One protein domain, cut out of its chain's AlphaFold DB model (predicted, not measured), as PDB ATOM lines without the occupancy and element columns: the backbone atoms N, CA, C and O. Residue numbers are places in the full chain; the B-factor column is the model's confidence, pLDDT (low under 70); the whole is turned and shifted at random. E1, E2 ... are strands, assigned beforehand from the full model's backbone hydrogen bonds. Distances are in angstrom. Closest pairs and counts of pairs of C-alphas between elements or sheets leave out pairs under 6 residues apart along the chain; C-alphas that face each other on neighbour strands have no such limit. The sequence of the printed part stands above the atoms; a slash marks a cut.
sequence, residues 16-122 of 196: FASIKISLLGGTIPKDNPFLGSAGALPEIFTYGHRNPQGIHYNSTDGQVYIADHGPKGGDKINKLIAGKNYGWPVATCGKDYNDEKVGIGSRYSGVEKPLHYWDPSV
ATOM      1  N   PHE A  16     109.316 113.671 198.184       74.06
ATOM      2  CA  PHE A  16     110.076 113.081 197.065       74.06
ATOM      3  C   PHE A  16     109.686 111.621 196.863       74.06
ATOM      4  O   PHE A  16     109.627 110.849 197.823       74.06
ATOM      5  N   ALA A  17     109.416 111.243 195.616       88.38
ATOM      6  CA  ALA A  17     109.066 109.880 195.265       88.38
ATOM      7  C   ALA A  17     110.323 109.054 194.945       88.38
ATOM      8  O   ALA A  17     111.300 109.531 194.355       88.38
ATOM      9  N   SER A  18     110.273 107.780 195.320       93.31
ATOM     10  CA  SER A  18     111.246 106.749 194.956       93.31
ATOM     11  C   SER A  18     110.517 105.611 194.257       93.31
ATOM     12  O   SER A  18     109.423 105.246 194.693       93.31
ATOM     13  N   ILE A  19     111.140 104.994 193.257       94.94
ATOM     14  CA  ILE A  19     110.669 103.706 192.741       94.94
ATOM     15  C   ILE A  19     111.343 102.609 193.552       94.94
ATOM     16  O   ILE A  19     112.558 102.649 193.756       94.94
ATOM     17  N   LYS A  20     110.548 101.651 194.019       94.56
ATOM     18  CA  LYS A  20     110.989 100.513 194.823       94.56
ATOM     19  C   LYS A  20     110.824  99.216 194.038       94.56
ATOM     20  O   LYS A  20     109.932  99.134 193.195       94.56
ATOM     21  N   ILE A  21     111.654  98.222 194.329       93.69
ATOM     22  CA  ILE A  21     111.580  96.891 193.724       93.69
ATOM     23  C   ILE A  21     111.640  95.806 194.800       93.69
ATOM     24  O   ILE A  21     112.394  95.898 195.768       93.69
ATOM     25  N   SER A  22     110.833  94.771 194.608       92.81
ATOM     26  CA  SER A  22     110.832  93.553 195.410       92.81
ATOM     27  C   SER A  22     110.550  92.358 194.507       92.81
ATOM     28  O   SER A  22     109.853  92.479 193.499       92.81
ATOM     29  N   LEU A  23     111.054  91.192 194.891       92.31
ATOM     30  CA  LEU A  23     110.640  89.916 194.324       92.31
ATOM     31  C   LEU A  23     109.200  89.589 194.743       92.31
ATOM     32  O   LEU A  23     108.627  90.216 195.643       92.31
ATOM     33  N   LEU A  24     108.623  88.566 194.112       88.56
ATOM     34  CA  LEU A  24     107.346  88.013 194.549       88.56
ATOM     35  C   LEU A  24     107.447  87.587 196.024       88.56
ATOM     36  O   LEU A  24     108.408  86.933 196.425       88.56
ATOM     37  N   GLY A  25     106.472  87.996 196.837       88.56
ATOM     38  CA  GLY A  25     106.497  87.789 198.290       88.56
ATOM     39  C   GLY A  25     107.199  88.893 199.090       88.56
ATOM     40  O   GLY A  25     107.281  88.787 200.307       88.56
ATOM     41  N   GLY A  26     107.674  89.965 198.442       89.75
ATOM     42  CA  GLY A  26     108.200  91.158 199.119       89.75
ATOM     43  C   GLY A  26     109.691  91.104 199.470       89.75
ATOM     44  O   GLY A  26     110.221  92.067 200.016       89.75
ATOM     45  N   THR A  27     110.388  90.019 199.133       94.38
ATOM     46  CA  THR A  27     111.834  89.877 199.368       94.38
ATOM     47  C   THR A  27     112.638  90.869 198.528       94.38
ATOM     48  O   THR A  27     112.367  91.052 197.341       94.38
ATOM     49  N   ILE A  28     113.669  91.478 199.113       94.25
ATOM     50  CA  ILE A  28     114.531  92.438 198.410       94.25
ATOM     51  C   ILE A  28     115.544  91.698 197.525       94.25
ATOM     52  O   ILE A  28     116.193  90.766 198.013       94.25
ATOM     53  N   PRO A  29     115.721  92.093 196.249       94.38
ATOM     54  CA  PRO A  29     116.794  91.563 195.415       94.38
ATOM     55  C   PRO A  29     118.170  91.795 196.057       94.38
ATOM     56  O   PRO A  29     118.453  92.871 196.584       94.38
ATOM     57  N   LYS A  30     119.041  90.781 196.023       96.44
ATOM     58  CA  LYS A  30     120.372  90.841 196.661       96.44
ATOM     59  C   LYS A  30     121.322  91.834 195.985       96.44
ATOM     60  O   LYS A  30     122.306  92.245 196.586       96.44
ATOM     61  N   ASP A  31     121.030  92.182 194.742       95.56
ATOM     62  CA  ASP A  31     121.750  93.123 193.892       95.56
ATOM     63  C   ASP A  31     121.094  94.515 193.859       95.56
ATOM     64  O   ASP A  31     121.485  95.366 193.060       95.56
ATOM     65  N   ASN A  32     120.103  94.776 194.723       95.62
ATOM     66  CA  ASN A  32     119.433  96.071 194.752       95.62
ATOM     67  C   ASN A  32     120.408  97.183 195.208       95.62
ATOM     68  O   ASN A  32     121.155  96.992 196.172       95.62
ATOM     69  N   PRO A  33     120.409  98.372 194.574       95.88
ATOM     70  CA  PRO A  33     121.543  99.297 194.627       95.88
ATOM     71  C   PRO A  33     121.710  99.998 195.977       95.88
ATOM     72  O   PRO A  33     122.780 100.529 196.260       95.88
ATOM     73  N   PHE A  34     120.668 100.006 196.810       93.94
ATOM     74  CA  PHE A  34     120.698 100.599 198.148       93.94
ATOM     75  C   PHE A  34     120.696  99.551 199.266       93.94
ATOM     76  O   PHE A  34     120.581  99.905 200.441       93.94
ATOM     77  N   LEU A  35     120.857  98.264 198.937       93.81
ATOM     78  CA  LEU A  35     120.989  97.219 199.945       93.81
ATOM     79  C   LEU A  35     122.239  97.480 200.805       93.81
ATOM     80  O   LEU A  35     123.340  97.647 200.289       93.81
ATOM     81  N   GLY A  36     122.064  97.561 202.127       90.75
ATOM     82  CA  GLY A  36     123.154  97.847 203.072       90.75
ATOM     83  C   GLY A  36     123.602  99.316 203.132       90.75
ATOM     84  O   GLY A  36     124.515  99.640 203.888       90.75
ATOM     85  N   SER A  37     122.963 100.221 202.384       91.25
ATOM     86  CA  SER A  37     123.275 101.653 202.437       91.25
ATOM     87  C   SER A  37     122.704 102.295 203.702       91.25
ATOM     88  O   SER A  37     121.490 102.332 203.907       91.25
ATOM     89  N   ALA A  38     123.578 102.835 204.552       89.44
ATOM     90  CA  ALA A  38     123.172 103.499 205.786       89.44
ATOM     91  C   ALA A  38     122.217 104.671 205.495       89.44
ATOM     92  O   ALA A  38     122.552 105.600 204.763       89.44
ATOM     93  N   GLY A  39     121.023 104.626 206.089       84.56
ATOM     94  CA  GLY A  39     120.001 105.664 205.939       84.56
ATOM     95  C   GLY A  39     119.116 105.542 204.695       84.56
ATOM     96  O   GLY A  39     118.161 106.302 204.589       84.56
ATOM     97  N   ALA A  40     119.363 104.585 203.797       88.00
ATOM     98  CA  ALA A  40     118.475 104.303 202.673       88.00
ATOM     99  C   ALA A  40     117.568 103.103 202.970       88.00
ATOM    100  O   ALA A  40     117.960 102.158 203.654       88.00
ATOM    101  N   LEU A  41     116.350 103.131 202.428       90.44
ATOM    102  CA  LEU A  41     115.483 101.956 202.433       90.44
ATOM    103  C   LEU A  41     116.011 100.927 201.417       90.44
ATOM    104  O   LEU A  41     116.269 101.306 200.267       90.44
ATOM    105  N   PRO A  42     116.154  99.644 201.799       92.56
ATOM    106  CA  PRO A  42     116.774  98.631 200.953       92.56
ATOM    107  C   PRO A  42     115.944  98.294 199.713       92.56
ATOM    108  O   PRO A  42     116.505  97.748 198.777       92.56
ATOM    109  N   GLU A  43     114.648  98.626 199.673       93.19
ATOM    110  CA  GLU A  43     113.756  98.429 198.520       93.19
ATOM    111  C   GLU A  43     113.988  99.453 197.402       93.19
ATOM    112  O   GLU A  43     113.496  99.263 196.292       93.19
ATOM    113  N   ILE A  44     114.646 100.589 197.678       94.75
ATOM    114  CA  ILE A  44     114.772 101.671 196.693       94.75
ATOM    115  C   ILE A  44     115.531 101.142 195.473       94.75
ATOM    116  O   ILE A  44     116.588 100.537 195.595       94.75
ATOM    117  N   PHE A  45     114.983 101.378 194.287       96.12
ATOM    118  CA  PHE A  45     115.632 101.098 193.010       96.12
ATOM    119  C   PHE A  45     116.179 102.390 192.399       96.12
ATOM    120  O   PHE A  45     117.326 102.451 191.967       96.12
ATOM    121  N   THR A  46     115.365 103.450 192.409       96.69
ATOM    122  CA  THR A  46     115.727 104.798 191.942       96.69
ATOM    123  C   THR A  46     115.059 105.874 192.791       96.69
ATOM    124  O   THR A  46     114.050 105.622 193.455       96.69
ATOM    125  N   TYR A  47     115.602 107.089 192.756       94.81
ATOM    126  CA  TYR A  47     115.136 108.211 193.573       94.81
ATOM    127  C   TYR A  47     115.159 109.535 192.804       94.81
ATOM    128  O   TYR A  47     115.656 109.605 191.683       94.81
ATOM    129  N   GLY A  48     114.616 110.596 193.405       93.75
ATOM    130  CA  GLY A  48     114.553 111.917 192.776       93.75
ATOM    131  C   GLY A  48     113.412 112.054 191.767       93.75
ATOM    132  O   GLY A  48     113.540 112.794 190.794       93.75
ATOM    133  N   HIS A  49     112.309 111.334 191.987       95.31
ATOM    134  CA  HIS A  49     111.073 111.462 191.210       95.31
ATOM    135  C   HIS A  49     110.103 112.410 191.914       95.31
ATOM    136  O   HIS A  49     110.162 112.569 193.140       95.31
ATOM    137  N   ARG A  50     109.189 113.030 191.165       94.81
ATOM    138  CA  ARG A  50     108.189 113.941 191.740       94.81
ATOM    139  C   ARG A  50     106.875 113.225 192.020       94.81
ATOM    140  O   ARG A  50     106.472 113.095 193.172       94.81
ATOM    141  N   ASN A  51     106.199 112.802 190.964       95.69
ATOM    142  CA  ASN A  51     104.908 112.139 190.982       95.69
ATOM    143  C   ASN A  51     104.791 111.209 189.753       95.69
ATOM    144  O   ASN A  51     104.093 111.540 188.787       95.69
ATOM    145  N   PRO A  52     105.497 110.060 189.770       95.94
ATOM    146  CA  PRO A  52     105.407 109.060 188.714       95.94
ATOM    147  C   PRO A  52     103.989 108.482 188.653       95.94
ATOM    148  O   PRO A  52     103.438 108.069 189.671       95.94
ATOM    149  N   GLN A  53     103.400 108.461 187.457       96.06
ATOM    150  CA  GLN A  53     102.046 107.948 187.210       96.06
ATOM    151  C   GLN A  53     102.086 106.733 186.277       96.06
ATOM    152  O   GLN A  53     101.581 105.665 186.616       96.06
ATOM    153  N   GLY A  54     102.732 106.883 185.116       96.19
ATOM    154  CA  GLY A  54     102.901 105.800 184.150       96.19
ATOM    155  C   GLY A  54     104.161 104.988 184.430       96.19
ATOM    156  O   GLY A  54     105.212 105.562 184.710       96.19
ATOM    157  N   ILE A  55     104.074 103.666 184.298       96.62
ATOM    158  CA  ILE A  55     105.216 102.748 184.328       96.62
ATOM    159  C   ILE A  55     104.992 101.631 183.311       96.62
ATOM    160  O   ILE A  55     103.884 101.114 183.196       96.62
ATOM    161  N   HIS A  56     106.033 101.273 182.568       96.19
ATOM    162  CA  HIS A  56     105.968 100.216 181.568       96.19
ATOM    163  C   HIS A  56     107.280  99.437 181.514       96.19
ATOM    164  O   HIS A  56     108.349 100.036 181.390       96.19
ATOM    165  N   TYR A  57     107.197  98.110 181.590       95.12
ATOM    166  CA  TYR A  57     108.317  97.217 181.308       95.12
ATOM    167  C   TYR A  57     108.287  96.824 179.833       95.12
ATOM    168  O   TYR A  57     107.308  96.246 179.369       95.12
ATOM    169  N   ASN A  58     109.363  97.120 179.112       91.38
ATOM    170  CA  ASN A  58     109.528  96.712 177.729       91.38
ATOM    171  C   ASN A  58     110.338  95.417 177.663       91.38
ATOM    172  O   ASN A  58     111.547  95.404 177.880       91.38
ATOM    173  N   SER A  59     109.676  94.320 177.307       89.19
ATOM    174  CA  SER A  59     110.327  93.014 177.174       89.19
ATOM    175  C   SER A  59     111.363  92.956 176.047       89.19
ATOM    176  O   SER A  59     112.244  92.103 176.089       89.19
ATOM    177  N   THR A  60     111.293  93.858 175.062       87.06
ATOM    178  CA  THR A  60     112.198  93.842 173.899       87.06
ATOM    179  C   THR A  60     113.614  94.296 174.256       87.06
ATOM    180  O   THR A  60     114.581  93.788 173.699       87.06
ATOM    181  N   ASP A  61     113.751  95.253 175.177       89.06
ATOM    182  CA  ASP A  61     115.048  95.786 175.627       89.06
ATOM    183  C   ASP A  61     115.335  95.512 177.117       89.06
ATOM    184  O   ASP A  61     116.394  95.889 177.632       89.06
ATOM    185  N   GLY A  62     114.399  94.862 177.817       92.25
ATOM    186  CA  GLY A  62     114.488  94.559 179.243       92.25
ATOM    187  C   GLY A  62     114.477  95.801 180.136       92.25
ATOM    188  O   GLY A  62     114.940  95.733 181.273       92.25
ATOM    189  N   GLN A  63     114.016  96.952 179.636       94.56
ATOM    190  CA  GLN A  63     114.046  98.217 180.366       94.56
ATOM    191  C   GLN A  63     112.683  98.568 180.960       94.56
ATOM    192  O   GLN A  63     111.626  98.205 180.444       94.56
ATOM    193  N   VAL A  64     112.715  99.347 182.040       96.56
ATOM    194  CA  VAL A  64     111.521  99.963 182.624       96.56
ATOM    195  C   VAL A  64     111.532 101.451 182.324       96.56
ATOM    196  O   VAL A  64     112.534 102.139 182.527       96.56
ATOM    197  N   TYR A  65     110.392 101.954 181.880       97.12
ATOM    198  CA  TYR A  65     110.173 103.358 181.586       97.12
ATOM    199  C   TYR A  65     109.071 103.911 182.476       97.12
ATOM    200  O   TYR A  65     108.129 103.196 182.815       97.12
ATOM    201  N   ILE A  66     109.182 105.182 182.846       97.38
ATOM    202  CA  ILE A  66     108.164 105.878 183.632       97.38
ATOM    203  C   ILE A  66     107.777 107.203 182.990       97.38
ATOM    204  O   ILE A  66     108.600 107.841 182.331       97.38
ATOM    205  N   ALA A  67     106.546 107.630 183.247       97.56
ATOM    206  CA  ALA A  67     106.081 108.986 183.009       97.56
ATOM    207  C   ALA A  67     105.824 109.680 184.356       97.56
ATOM    208  O   ALA A  67     105.089 109.158 185.198       97.56
ATOM    209  N   ASP A  68     106.453 110.836 184.560       97.25
ATOM    210  CA  ASP A  68     106.470 111.579 185.822       97.25
ATOM    211  C   ASP A  68     105.928 113.000 185.622       97.25
ATOM    212  O   ASP A  68     106.338 113.709 184.699       97.25
ATOM    213  N   HIS A  69     104.995 113.408 186.484       97.50
ATOM    214  CA  HIS A  69     104.460 114.765 186.506       97.50
ATOM    215  C   HIS A  69     105.472 115.751 187.097       97.50
ATOM    216  O   HIS A  69     105.807 115.684 188.285       97.50
ATOM    217  N   GLY A  70     105.829 116.768 186.322       95.31
ATOM    218  CA  GLY A  70     106.525 117.963 186.776       95.31
ATOM    219  C   GLY A  70     105.614 118.930 187.548       95.31
ATOM    220  O   GLY A  70     104.429 118.655 187.763       95.31
ATOM    221  N   PRO A  71     106.170 120.046 188.054       94.25
ATOM    222  CA  PRO A  71     105.396 121.139 188.644       94.25
ATOM    223  C   PRO A  71     104.645 121.930 187.544       94.25
ATOM    224  O   PRO A  71     103.902 121.343 186.760       94.25
ATOM    225  N   LYS A  72     104.785 123.259 187.457       95.75
ATOM    226  CA  LYS A  72     104.282 124.025 186.307       95.75
ATOM    227  C   LYS A  72     105.229 123.788 185.125       95.75
ATOM    228  O   LYS A  72     106.254 124.455 185.004       95.75
ATOM    229  N   GLY A  73     104.899 122.790 184.302       96.50
ATOM    230  CA  GLY A  73     105.808 122.262 183.277       96.50
ATOM    231  C   GLY A  73     106.780 121.222 183.838       96.50
ATOM    232  O   GLY A  73     106.759 120.904 185.026       96.50
ATOM    233  N   GLY A  74     107.650 120.690 182.983       96.12
ATOM    234  CA  GLY A  74     108.702 119.756 183.375       96.12
ATOM    235  C   GLY A  74     108.236 118.322 183.616       96.12
ATOM    236  O   GLY A  74     108.911 117.608 184.357       96.12
ATOM    237  N   ASP A  75     107.116 117.912 183.013       98.19
ATOM    238  CA  ASP A  75     106.754 116.492 182.927       98.19
ATOM    239  C   ASP A  75     107.838 115.740 182.162       98.19
ATOM    240  O   ASP A  75     108.459 116.314 181.266       98.19
ATOM    241  N   LYS A  76     108.079 114.471 182.494       96.44
ATOM    242  CA  LYS A  76     109.192 113.700 181.925       96.44
ATOM    243  C   LYS A  76     108.798 112.271 181.583       96.44
ATOM    244  O   LYS A  76     108.011 111.654 182.295       96.44
ATOM    245  N   ILE A  77     109.447 111.726 180.556       97.06
ATOM    246  CA  ILE A  77     109.616 110.282 180.371       97.06
ATOM    247  C   ILE A  77     111.049 109.923 180.754       97.06
ATOM    248  O   ILE A  77     112.001 110.508 180.231       97.06
ATOM    249  N   ASN A  78     111.212 108.934 181.627       96.00
ATOM    250  CA  ASN A  78     112.516 108.455 182.068       96.00
ATOM    251  C   ASN A  78     112.673 106.959 181.790       96.00
ATOM    252  O   ASN A  78     111.734 106.191 181.978       96.00
ATOM    253  N   LYS A  79     113.886 106.539 181.421       96.75
ATOM    254  CA  LYS A  79     114.327 105.144 181.556       96.75
ATOM    255  C   LYS A  79     114.850 104.941 182.970       96.75
ATOM    256  O   LYS A  79     115.705 105.720 183.391       96.75
ATOM    257  N   LEU A  80     114.375 103.923 183.682       96.31
ATOM    258  CA  LEU A  80     114.858 103.591 185.019       96.31
ATOM    259  C   LEU A  80     116.203 102.859 184.952       96.31
ATOM    260  O   LEU A  80     116.327 101.838 184.285       96.31
ATOM    261  N   ILE A  81     117.201 103.384 185.659       97.25
ATOM    262  CA  ILE A  81     118.542 102.807 185.779       97.25
ATOM    263  C   ILE A  81     118.832 102.645 187.270       97.25
ATOM    264  O   ILE A  81     118.727 103.616 188.018       97.25
ATOM    265  N   ALA A  82     119.197 101.437 187.698       96.31
ATOM    266  CA  ALA A  82     119.432 101.114 189.104       96.31
ATOM    267  C   ALA A  82     120.370 102.128 189.789       96.31
ATOM    268  O   ALA A  82     121.424 102.486 189.261       96.31
ATOM    269  N   GLY A  83     119.973 102.609 190.968       95.69
ATOM    270  CA  GLY A  83     120.771 103.492 191.820       95.69
ATOM    271  C   GLY A  83     120.774 104.958 191.392       95.69
ATOM    272  O   GLY A  83     121.377 105.794 192.067       95.69
ATOM    273  N   LYS A  84     120.118 105.300 190.280       96.25
ATOM    274  CA  LYS A  84     120.188 106.647 189.717       96.25
ATOM    275  C   LYS A  84     119.194 107.643 190.318       96.25
ATOM    276  O   LYS A  84     118.128 107.278 190.821       96.25
ATOM    277  N   ASN A  85     119.588 108.916 190.223       94.88
ATOM    278  CA  ASN A  85     118.856 110.096 190.674       94.88
ATOM    279  C   ASN A  85     118.183 110.813 189.494       94.88
ATOM    280  O   ASN A  85     118.864 111.181 188.539       94.88
ATOM    281  N   TYR A  86     116.886 111.092 189.588       94.94
ATOM    282  CA  TYR A  86     116.099 111.790 188.558       94.94
ATOM    283  C   TYR A  86     115.875 113.283 188.848       94.94
ATOM    284  O   TYR A  86     115.227 114.003 188.079       94.94
ATOM    285  N   GLY A  87     116.501 113.774 189.920       93.12
ATOM    286  CA  GLY A  87     116.758 115.184 190.172       93.12
ATOM    287  C   GLY A  87     115.775 115.873 191.104       93.12
ATOM    288  O   GLY A  87     116.183 116.815 191.774       93.12
ATOM    289  N   TRP A  88     114.519 115.441 191.207       93.56
ATOM    290  CA  TRP A  88     113.527 116.146 192.025       93.56
ATOM    291  C   TRP A  88     113.885 116.121 193.528       93.56
ATOM    292  O   TRP A  88     114.253 115.064 194.043       93.56
ATOM    293  N   PRO A  89     113.780 117.256 194.252       91.75
ATOM    294  CA  PRO A  89     113.332 118.583 193.812       91.75
ATOM    295  C   PRO A  89     114.499 119.502 193.413       91.75
ATOM    296  O   PRO A  89     114.285 120.662 193.084       91.75
ATOM    297  N   VAL A  90     115.738 119.017 193.508       90.62
ATOM    298  CA  VAL A  90     116.954 119.804 193.279       90.62
ATOM    299  C   VAL A  90     117.031 120.262 191.825       90.62
ATOM    300  O   VAL A  90     117.423 121.396 191.568       90.62
ATOM    301  N   ALA A  91     116.622 119.410 190.885       90.75
ATOM    302  CA  ALA A  91     116.641 119.690 189.462       90.75
ATOM    303  C   ALA A  91     115.314 119.354 188.766       90.75
ATOM    304  O   ALA A  91     114.778 118.247 188.875       90.75
ATOM    305  N   THR A  92     114.798 120.302 187.985       92.44
ATOM    306  CA  THR A  92     113.589 120.139 187.168       92.44
ATOM    307  C   THR A  92     113.612 121.059 185.948       92.44
ATOM    308  O   THR A  92     114.267 122.100 185.954       92.44
ATOM    309  N   CYS A  93     112.911 120.659 184.885       90.56
ATOM    310  CA  CYS A  93     112.679 121.510 183.715       90.56
ATOM    311  C   CYS A  93     111.467 122.436 183.895       90.56
ATOM    312  O   CYS A  93     111.260 123.311 183.067       90.56
ATOM    313  N   GLY A  94     110.662 122.226 184.940       92.88
ATOM    314  CA  GLY A  94     109.519 123.073 185.266       92.88
ATOM    315  C   GLY A  94     109.855 124.140 186.303       92.88
ATOM    316  O   GLY A  94     110.963 124.203 186.838       92.88
ATOM    317  N   LYS A  95     108.851 124.945 186.627       93.25
ATOM    318  CA  LYS A  95     108.902 125.977 187.669       93.25
ATOM    319  C   LYS A  95     107.796 125.765 188.691       93.25
ATOM    320  O   LYS A  95     106.914 124.926 188.495       93.25
ATOM    321  N   ASP A  96     107.859 126.490 189.794       92.19
ATOM    322  CA  ASP A  96     106.786 126.498 190.776       92.19
ATOM    323  C   ASP A  96     105.531 127.146 190.150       92.19
ATOM    324  O   ASP A  96     105.588 127.835 189.124       92.19
ATOM    325  N   TYR A  97     104.359 126.876 190.715       91.38
ATOM    326  CA  TYR A  97     103.091 127.401 190.226       91.38
ATOM    327  C   TYR A  97     102.987 128.927 190.360       91.38
ATOM    328  O   TYR A  97     102.270 129.538 189.565       91.38
ATOM    329  N   ASN A  98     103.752 129.530 191.278       94.12
ATOM    330  CA  ASN A  98     103.943 130.981 191.403       94.12
ATOM    331  C   ASN A  98     104.998 131.562 190.427       94.12
ATOM    332  O   ASN A  98     105.371 132.722 190.556       94.12
ATOM    333  N   ASP A  99     105.468 130.765 189.460       93.00
ATOM    334  CA  ASP A  99     106.496 131.095 188.464       93.00
ATOM    335  C   ASP A  99     107.947 131.210 188.975       93.00
ATOM    336  O   ASP A  99     108.850 131.499 188.183       93.00
ATOM    337  N   GLU A 100     108.213 130.898 190.244       92.56
ATOM    338  CA  GLU A 100     109.570 130.852 190.794       92.56
ATOM    339  C   GLU A 100     110.346 129.598 190.364       92.56
ATOM    340  O   GLU A 100     109.791 128.565 189.976       92.56
ATOM    341  N   LYS A 101     111.681 129.662 190.439       90.25
ATOM    342  CA  LYS A 101     112.532 128.497 190.164       90.25
ATOM    343  C   LYS A 101     112.368 127.453 191.267       90.25
ATOM    344  O   LYS A 101     112.441 127.777 192.446       90.25
ATOM    345  N   VAL A 102     112.267 126.186 190.873       88.06
ATOM    346  CA  VAL A 102     112.372 125.056 191.803       88.06
ATOM    347  C   VAL A 102     113.806 124.537 191.803       88.06
ATOM    348  O   VAL A 102     114.371 124.242 190.746       88.06
ATOM    349  N   GLY A 103     114.383 124.409 192.999       88.19
ATOM    350  CA  GLY A 103     115.755 123.943 193.171       88.19
ATOM    351  C   GLY A 103     116.759 124.843 192.447       88.19
ATOM    352  O   GLY A 103     116.647 126.068 192.469       88.19
ATOM    353  N   ILE A 104     117.748 124.234 191.798       85.69
ATOM    354  CA  ILE A 104     118.842 124.938 191.110       85.69
ATOM    355  C   ILE A 104     118.680 124.972 189.579       85.69
ATOM    356  O   ILE A 104     119.550 125.490 188.882       85.69
ATOM    357  N   GLY A 105     117.566 124.458 189.042       79.06
ATOM    358  CA  GLY A 105     117.244 124.464 187.608       79.06
ATOM    359  C   GLY A 105     117.334 123.092 186.927       79.06
ATOM    360  O   GLY A 105     117.266 122.054 187.572       79.06
ATOM    361  N   SER A 106     117.457 123.063 185.595       75.62
ATOM    362  CA  SER A 106     117.292 121.838 184.787       75.62
ATOM    363  C   SER A 106     118.567 121.028 184.540       75.62
ATOM    364  O   SER A 106     118.504 119.952 183.943       75.62
ATOM    365  N   ARG A 107     119.732 121.521 184.976       71.50
ATOM    366  CA  ARG A 107     121.025 120.851 184.784       71.50
ATOM    367  C   ARG A 107     121.785 120.787 186.096       71.50
ATOM    368  O   ARG A 107     122.066 121.816 186.702       71.50
ATOM    369  N   TYR A 108     122.142 119.573 186.494       78.19
ATOM    370  CA  TYR A 108     122.954 119.312 187.672       78.19
ATOM    371  C   TYR A 108     123.776 118.035 187.473       78.19
ATOM    372  O   TYR A 108     123.333 117.108 186.793       78.19
ATOM    373  N   SER A 109     124.979 117.994 188.047       84.56
ATOM    374  CA  SER A 109     125.839 116.809 187.979       84.56
ATOM    375  C   SER A 109     125.230 115.652 188.776       84.56
ATOM    376  O   SER A 109     124.716 115.854 189.873       84.56
ATOM    377  N   GLY A 110     125.284 114.434 188.234       85.25
ATOM    378  CA  GLY A 110     124.754 113.238 188.900       85.25
ATOM    379  C   GLY A 110     123.235 113.049 188.805       85.25
ATOM    380  O   GLY A 110     122.704 112.178 189.489       85.25
ATOM    381  N   VAL A 111     122.542 113.829 187.966       90.94
ATOM    382  CA  VAL A 111     121.115 113.642 187.647       90.94
ATOM    383  C   VAL A 111     120.966 113.052 186.254       90.94
ATOM    384  O   VAL A 111     121.572 113.530 185.294       90.94
ATOM    385  N   GLU A 112     120.132 112.026 186.140       94.12
ATOM    386  CA  GLU A 112     119.838 111.394 184.863       94.12
ATOM    387  C   GLU A 112     118.985 112.297 183.978       94.12
ATOM    388  O   GLU A 112     118.002 112.913 184.405       94.12
ATOM    389  N   LYS A 113     119.368 112.358 182.704       92.31
ATOM    390  CA  LYS A 113     118.643 113.128 181.700       92.31
ATOM    391  C   LYS A 113     117.365 112.375 181.304       92.31
ATOM    392  O   LYS A 113     117.455 111.189 180.975       92.31
ATOM    393  N   PRO A 114     116.197 113.042 181.257       93.88
ATOM    394  CA  PRO A 114     114.987 112.408 180.753       93.88
ATOM    395  C   PRO A 114     115.122 112.072 179.265       93.88
ATOM    396  O   PRO A 114     115.817 112.763 178.516       93.88
ATOM    397  N   LEU A 115     114.411 111.031 178.827       93.25
ATOM    398  CA  LEU A 115     114.283 110.697 177.406       93.25
ATOM    399  C   LEU A 115     113.515 111.786 176.658       93.25
ATOM    400  O   LEU A 115     113.846 112.127 175.526       93.25
ATOM    401  N   HIS A 116     112.498 112.334 177.316       94.25
ATOM    402  CA  HIS A 116     111.663 113.404 176.803       94.25
ATOM    403  C   HIS A 116     111.116 114.229 177.968       94.25
ATOM    404  O   HIS A 116     110.947 113.702 179.071       94.25
ATOM    405  N   TYR A 117     110.842 115.510 177.735       95.31
ATOM    406  CA  TYR A 117     110.175 116.358 178.714       95.31
ATOM    407  C   TYR A 117     109.211 117.323 178.031       95.31
ATOM    408  O   TYR A 117     109.469 117.755 176.909       95.31
ATOM    409  N   TRP A 118     108.148 117.698 178.741       97.19
ATOM    410  CA  TRP A 118     107.170 118.672 178.266       97.19
ATOM    411  C   TRP A 118     107.185 119.938 179.117       97.19
ATOM    412  O   TRP A 118     107.083 119.889 180.347       97.19
ATOM    413  N   ASP A 119     107.263 121.078 178.442       95.00
ATOM    414  CA  ASP A 119     106.972 122.397 178.991       95.00
ATOM    415  C   ASP A 119     106.218 123.203 177.912       95.00
ATOM    416  O   ASP A 119     106.812 123.524 176.881       95.00
ATOM    417  N   PRO A 120     104.905 123.464 178.071       96.31
ATOM    418  CA  PRO A 120     104.095 123.267 179.277       96.31
ATOM    419  C   PRO A 120     103.756 121.797 179.590       96.31
ATOM    420  O   PRO A 120     103.810 120.927 178.730       96.31
ATOM    421  N   SER A 121     103.354 121.538 180.842       97.31
ATOM    422  CA  SER A 121     102.960 120.205 181.335       97.31
ATOM    423  C   SER A 121     101.718 119.667 180.609       97.31
ATOM    424  O   SER A 121     100.732 120.390 180.426       97.31
ATOM    425  N   VAL A 122     101.758 118.385 180.247       98.12
ATOM    426  CA  VAL A 122     100.664 117.617 179.626       98.12
ATOM    427  C   VAL A 122      99.920 116.744 180.649       98.12
ATOM    428  O   VAL A 122      98.808 116.288 180.382       98.12
TER     429      VAL A 122
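What this domain is: This is residues 16 to 122 of the 196 residues of the protein "GSDH domain-containing protein" of Deltaproteobacteria bacterium (UniProt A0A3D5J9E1). What shape is it? It has little regular structure: a four-stranded sheet, E3 E4 E5 E6, to one side, the small hairpin E1 E2 nearest the middle, and long loops, residues 21 to 43 and 80 to 115. What parts? The 107 printed residues, 31 in strands E1 to E6, have no named helix: all strand, compact, radius of gyration of the C-alphas 14.5 A, spans 44, 34 and 23 A.

Where its parts are: The sheet? E3 is residues 52 to 58, 17.0 A, E4 63 to 68, E5 75 to 79 and E6 116 to 118; C-alpha 52 is at (105.407, 109.060, 188.714), C-alpha 118 at (107.170, 118.672, 178.266). The hairpin? E1 is residues 17 to 20, E2 44 to 49.

How they stand to each other: How does the sheet pair? It is a meander, each strand the antiparallel neighbour of the one before; N 56 and O 65 are within hydrogen-bond range, 2.9 A. And E1? The closest C-alphas of E1 and E3, Ala 17 and Pro 52, are 7.5 A apart.

The domain as a whole: Its reach? The farthest C-alphas, 25 and 99, are 44.4 A apart. Long links? E1 to E2 and E5 to E6 are long; the printed part has no cut.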